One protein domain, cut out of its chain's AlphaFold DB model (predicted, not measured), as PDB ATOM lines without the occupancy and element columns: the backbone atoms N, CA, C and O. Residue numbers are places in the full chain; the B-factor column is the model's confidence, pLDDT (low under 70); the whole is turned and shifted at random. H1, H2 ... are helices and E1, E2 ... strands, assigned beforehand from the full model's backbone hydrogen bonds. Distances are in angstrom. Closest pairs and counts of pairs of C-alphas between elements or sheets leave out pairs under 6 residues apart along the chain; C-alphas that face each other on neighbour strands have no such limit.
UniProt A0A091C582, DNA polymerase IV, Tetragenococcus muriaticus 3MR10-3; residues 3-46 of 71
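AT A GLANCE: This is residues 3 to 46 of the 71 residues of the protein "DNA polymerase IV" of Tetragenococcus muriaticus 3MR10-3 (UniProt A0A091C582). A long, loose hairpin-like loop: residues 3 to 21, with no named element, run along one long side to a turn, and helix H1 folds back as the other side. The short strand E1 follows near the first printed residues. The printed part has 44 residues, with H1 then E1 along the chain; the class is mostly helix, though under half of the residues are in named elements. The whole is loose, a rod spanning 35 by 16 by 15 A, with a radius of gyration of the C-alphas of 12.1 A.

IN THESE COORDINATES: The printed part begins at C-alpha 3, at (7.346, 40.357, -50.880). H1, residues 22 to 36, begins at C-alpha 22, at (-6.496, 42.739, -29.794), and measures 20.8 A. E1, residues 43 to 45, ends at C-alpha 45, at (7.793, 40.980, -43.987).

HOW THE PARTS SIT: H1 and E1 are apart, joined by a short link of 6 residues. E1 pairs with no named strand. In H1 every O i to N i+4 pair is within hydrogen-bond range.

THE WHOLE: The C-alphas farthest apart, of Asp 5 and Glu 17, are 34.8 A apart. The printed part has no cut. The model's pLDDT is under 70 at residues 16 to 18 and 39 to 40.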
ATOM      1  N   TYR A   3       7.273  41.642 -50.195       82.00
ATOM      2  CA  TYR A   3       7.346  40.357 -50.880       82.00
ATOM      3  C   TYR A   3       8.792  39.875 -51.051       82.00
ATOM      4  O   TYR A   3       9.752  40.613 -50.798       82.00
ATOM      5  N   SER A   4       8.949  38.614 -51.461       79.31
ATOM      6  CA  SER A   4      10.251  38.002 -51.739       79.31
ATOM      7  C   SER A   4      11.017  38.752 -52.829       79.31
ATOM      8  O   SER A   4      12.231  38.921 -52.718       79.31
ATOM      9  N   ASP A   5      10.277  39.309 -53.791       81.06
ATOM     10  CA  ASP A   5      10.765  40.122 -54.911       81.06
ATOM     11  C   ASP A   5      11.126  41.575 -54.526       81.06
ATOM     12  O   ASP A   5      11.203  42.465 -55.361       81.06
ATOM     13  N   PHE A   6      11.285  41.864 -53.227       77.44
ATOM     14  CA  PHE A   6      11.543  43.206 -52.673       77.44
ATOM     15  C   PHE A   6      10.446  44.259 -52.938       77.44
ATOM     16  O   PHE A   6      10.534  45.372 -52.415       77.44
ATOM     17  N   GLU A   7       9.372  43.899 -53.643       80.25
ATOM     18  CA  GLU A   7       8.177  44.722 -53.828       80.25
ATOM     19  C   GLU A   7       7.507  45.003 -52.474       80.25
ATOM     20  O   GLU A   7       7.282  44.098 -51.661       80.25
ATOM     21  N   THR A   8       7.198  46.274 -52.211       81.12
ATOM     22  CA  THR A   8       6.525  46.705 -50.981       81.12
ATOM     23  C   THR A   8       5.105  47.127 -51.305       81.12
ATOM     24  O   THR A   8       4.890  48.018 -52.122       81.12
ATOM     25  N   MET A   9       4.141  46.518 -50.625       78.88
ATOM     26  CA  MET A   9       2.730  46.839 -50.763       78.88
ATOM     27  C   MET A   9       2.174  47.312 -49.425       78.88
ATOM     28  O   MET A   9       2.380  46.678 -48.389       78.88
ATOM     29  N   THR A  10       1.461  48.429 -49.434       81.81
ATOM     30  CA  THR A  10       0.818  48.979 -48.239       81.81
ATOM     31  C   THR A  10      -0.645  49.181 -48.560       81.81
ATOM     32  O   THR A  10      -0.971  49.902 -49.500       81.81
ATOM     33  N   LYS A  11      -1.526  48.555 -47.780       82.50
ATOM     34  CA  LYS A  11      -2.964  48.767 -47.891       82.50
ATOM     35  C   LYS A  11      -3.512  49.238 -46.554       82.50
ATOM     36  O   LYS A  11      -3.069  48.784 -45.501       82.50
ATOM     37  N   ARG A  12      -4.423  50.204 -46.619       81.81
ATOM     38  CA  ARG A  12      -5.077  50.818 -45.466       81.81
ATOM     39  C   ARG A  12      -6.570  50.572 -45.593       81.81
ATOM     40  O   ARG A  12      -7.134  50.836 -46.652       81.81
ATOM     41  N   ILE A  13      -7.178  50.117 -44.506       79.12
ATOM     42  CA  ILE A  13      -8.628  50.068 -44.350       79.12
ATOM     43  C   ILE A  13      -9.022  50.992 -43.207       79.12
ATOM     44  O   ILE A  13      -8.282  51.131 -42.231       79.12
ATOM     45  N   THR A  14     -10.173  51.636 -43.345       79.00
ATOM     46  CA  THR A  14     -10.792  52.383 -42.253       79.00
ATOM     47  C   THR A  14     -11.827  51.464 -41.631       79.00
ATOM     48  O   THR A  14     -12.814  51.128 -42.282       79.00
ATOM     49  N   ALA A  15     -11.583  51.021 -40.398       72.25
ATOM     50  CA  ALA A  15     -12.587  50.281 -39.647       72.25
ATOM     51  C   ALA A  15     -13.757  51.216 -39.310       72.25
ATOM     52  O   ALA A  15     -13.549  52.379 -38.966       72.25
ATOM     53  N   GLN A  16     -14.981  50.710 -39.439       69.06
ATOM     54  CA  GLN A  16     -16.197  51.486 -39.184       69.06
ATOM     55  C   GLN A  16     -16.481  51.646 -37.681       69.06
ATOM     56  O   GLN A  16     -17.162  52.583 -37.277       69.06
ATOM     57  N   GLU A  17     -15.912  50.760 -36.863       68.94
ATOM     58  CA  GLU A  17     -16.015  50.756 -35.405       68.94
ATOM     59  C   GLU A  17     -14.626  50.882 -34.768       68.94
ATOM     60  O   GLU A  17     -13.618  50.464 -35.347       68.94
ATOM     61  N   TYR A  18     -14.566  51.443 -33.555       67.19
ATOM     62  CA  TYR A  18     -13.320  51.549 -32.800       67.19
ATOM     63  C   TYR A  18     -12.801  50.166 -32.405       67.19
ATOM     64  O   TYR A  18     -13.382  49.455 -31.584       67.19
ATOM     65  N   VAL A  19     -11.656  49.801 -32.975       70.06
ATOM     66  CA  VAL A  19     -11.005  48.512 -32.748       70.06
ATOM     67  C   VAL A  19     -10.003  48.651 -31.602       70.06
ATOM     68  O   VAL A  19      -8.845  48.995 -31.815       70.06
ATOM     69  N   TYR A  20     -10.453  48.421 -30.368       72.81
ATOM     70  CA  TYR A  20      -9.589  48.493 -29.177       72.81
ATOM     71  C   TYR A  20      -9.153  47.118 -28.657       72.81
ATOM     72  O   TYR A  20      -8.152  46.996 -27.954       72.81
ATOM     73  N   GLN A  21      -9.897  46.067 -29.006       78.62
ATOM     74  CA  GLN A  21      -9.574  44.702 -28.608       78.62
ATOM     75  C   GLN A  21      -8.541  44.102 -29.558       78.62
ATOM     76  O   GLN A  21      -8.679  44.204 -30.781       78.62
ATOM     77  N   LYS A  22      -7.539  43.408 -29.000       78.12
ATOM     78  CA  LYS A  22      -6.496  42.739 -29.794       78.12
ATOM     79  C   LYS A  22      -7.102  41.799 -30.843       78.12
ATOM     80  O   LYS A  22      -6.609  41.745 -31.962       78.12
ATOM     81  N   ASP A  23      -8.168  41.081 -30.483       81.56
ATOM     82  CA  ASP A  23      -8.781  40.056 -31.329       81.56
ATOM     83  C   ASP A  23      -9.485  40.691 -32.527       81.56
ATOM     84  O   ASP A  23      -9.386  40.196 -33.648       81.56
ATOM     85  N   ALA A  24     -10.113  41.847 -32.315       81.88
ATOM     86  CA  ALA A  24     -10.735  42.609 -33.384       81.88
ATOM     87  C   ALA A  24      -9.675  43.212 -34.327       81.88
ATOM     88  O   ALA A  24      -9.821  43.114 -35.544       81.88
ATOM     89  N   ILE A  25      -8.566  43.743 -33.792       81.81
ATOM     90  CA  ILE A  25      -7.433  44.223 -34.604       81.81
ATOM     91  C   ILE A  25      -6.845  43.077 -35.435       81.81
ATOM     92  O   ILE A  25      -6.605  43.238 -36.631       81.81
ATOM     93  N   PHE A  26      -6.626  41.918 -34.811       83.81
ATOM     94  CA  PHE A  26      -6.077  40.742 -35.477       83.81
ATOM     95  C   PHE A  26      -7.008  40.234 -36.578       83.81
ATOM     96  O   PHE A  26      -6.548  40.005 -37.689       83.81
ATOM     97  N   SER A  27      -8.311  40.127 -36.304       85.69
ATOM     98  CA  SER A  27      -9.312  39.702 -37.288       85.69
ATOM     99  C   SER A  27      -9.328  40.619 -38.515       85.69
ATOM    100  O   SER A  27      -9.204  40.148 -39.643       85.69
ATOM    101  N   GLN A  28      -9.360  41.940 -38.300       83.62
ATOM    102  CA  GLN A  28      -9.327  42.928 -39.384       83.62
ATOM    103  C   GLN A  28      -8.018  42.869 -40.181       83.62
ATOM    104  O   GLN A  28      -8.030  42.906 -41.412       83.62
ATOM    105  N   ALA A  29      -6.879  42.742 -39.497       83.50
ATOM    106  CA  ALA A  29      -5.583  42.606 -40.151       83.50
ATOM    107  C   ALA A  29      -5.464  41.294 -40.941       83.50
ATOM    108  O   ALA A  29      -4.863  41.296 -42.012       83.50
ATOM    109  N   SER A  30      -6.039  40.197 -40.438       85.94
ATOM    110  CA  SER A  30      -6.025  38.887 -41.094       85.94
ATOM    111  C   SER A  30      -6.928  38.869 -42.325       85.94
ATOM    112  O   SER A  30      -6.491  38.416 -43.375       85.94
ATOM    113  N   LEU A  31      -8.132  39.445 -42.238       86.62
ATOM    114  CA  LEU A  31      -9.028  39.648 -43.384       86.62
ATOM    115  C   LEU A  31      -8.355  40.478 -44.475       86.62
ATOM    116  O   LEU A  31      -8.334  40.090 -45.641       86.62
ATOM    117  N   LEU A  32      -7.756  41.607 -44.082       84.69
ATOM    118  CA  LEU A  32      -7.010  42.438 -45.013       84.69
ATOM    119  C   LEU A  32      -5.846  41.663 -45.623       84.69
ATOM    120  O   LEU A  32      -5.614  41.768 -46.822       84.69
ATOM    121  N   PHE A  33      -5.111  40.901 -44.811       83.88
ATOM    122  CA  PHE A  33      -4.017  40.074 -45.288       83.88
ATOM    123  C   PHE A  33      -4.507  39.048 -46.303       83.88
ATOM    124  O   PHE A  33      -3.933  39.001 -47.372       83.88
ATOM    125  N   GLU A  34      -5.571  38.296 -46.043       84.56
ATOM    126  CA  GLU A  34      -6.110  37.328 -47.007       84.56
ATOM    127  C   GLU A  34      -6.553  37.978 -48.321       84.56
ATOM    128  O   GLU A  34      -6.285  37.434 -49.390       84.56
ATOM    129  N   GLU A  35      -7.163  39.164 -48.269       83.50
ATOM    130  CA  GLU A  35      -7.579  39.888 -49.475       83.50
ATOM    131  C   GLU A  35      -6.377  40.327 -50.331       83.50
ATOM    132  O   GLU A  35      -6.448  40.361 -51.561       83.50
ATOM    133  N   VAL A  36      -5.270  40.709 -49.688       79.12
ATOM    134  CA  VAL A  36      -4.133  41.348 -50.370       79.12
ATOM    135  C   VAL A  36      -2.936  40.421 -50.554       79.12
ATOM    136  O   VAL A  36      -2.060  40.708 -51.371       79.12
ATOM    137  N   ALA A  37      -2.856  39.336 -49.789       76.56
ATOM    138  CA  ALA A  37      -1.722  38.436 -49.778       76.56
ATOM    139  C   ALA A  37      -1.757  37.559 -51.017       76.56
ATOM    140  O   ALA A  37      -2.464  36.560 -51.106       76.56
ATOM    141  N   GLN A  38      -0.891  37.898 -51.960       74.69
ATOM    142  CA  GLN A  38      -0.524  36.985 -53.026       74.69
ATOM    143  C   GLN A  38       0.425  35.941 -52.439       74.69
ATOM    144  O   GLN A  38       1.641  36.133 -52.427       74.69
ATOM    145  N   VAL A  39      -0.142  34.852 -51.904       68.56
ATOM    146  CA  VAL A  39       0.600  33.732 -51.287       68.56
ATOM    147  C   VAL A  39       1.686  33.208 -52.238       68.56
ATOM    148  O   VAL A  39       2.781  32.853 -51.807       68.56
ATOM    149  N   GLU A  40       1.424  33.286 -53.543       69.75
ATOM    150  CA  GLU A  40       2.339  32.935 -54.632       69.75
ATOM    151  C   GLU A  40       3.628  33.782 -54.669       69.75
ATOM    152  O   GLU A  40       4.680  33.274 -55.049       69.75
ATOM    153  N   LYS A  41       3.595  35.054 -54.234       71.50
ATOM    154  CA  LYS A  41       4.767  35.957 -54.234       71.50
ATOM    155  C   LYS A  41       5.696  35.776 -53.024       71.50
ATOM    156  O   LYS A  41       6.784  36.356 -53.003       71.50
ATOM    157  N   GLY A  42       5.292  34.995 -52.016       72.75
ATOM    158  CA  GLY A  42       6.050  34.770 -50.781       72.75
ATOM    159  C   GLY A  42       6.225  36.044 -49.941       72.75
ATOM    160  O   GLY A  42       6.987  36.950 -50.279       72.75
ATOM    161  N   VAL A  43       5.543  36.133 -48.801       77.00
ATOM    162  CA  VAL A  43       5.639  37.303 -47.914       77.00
ATOM    163  C   VAL A  43       6.887  37.183 -47.036       77.00
ATOM    164  O   VAL A  43       7.010  36.241 -46.259       77.00
ATOM    165  N   ARG A  44       7.821  38.140 -47.133       78.62
ATOM    166  CA  ARG A  44       9.034  38.186 -46.289       78.62
ATOM    167  C   ARG A  44       8.874  39.052 -45.047       78.62
ATOM    168  O   ARG A  44       9.579  38.839 -44.067       78.62
ATOM    169  N   LEU A  45       8.011  40.065 -45.104       80.69
ATOM    170  CA  LEU A  45       7.793  40.980 -43.987       80.69
ATOM    171  C   LEU A  45       6.345  41.461 -43.965       80.69
ATOM    172  O   LEU A  45       5.849  42.028 -44.942       80.69
ATOM    173  N   LEU A  46       5.692  41.292 -42.819       80.44
ATOM    174  CA  LEU A  46       4.392  41.875 -42.527       80.44
ATOM    175  C   LEU A  46       4.563  42.942 -41.441       80.44
ATOM    176  O   LEU A  46       5.192  42.693 -40.419       80.44
TER     177      LEU A  46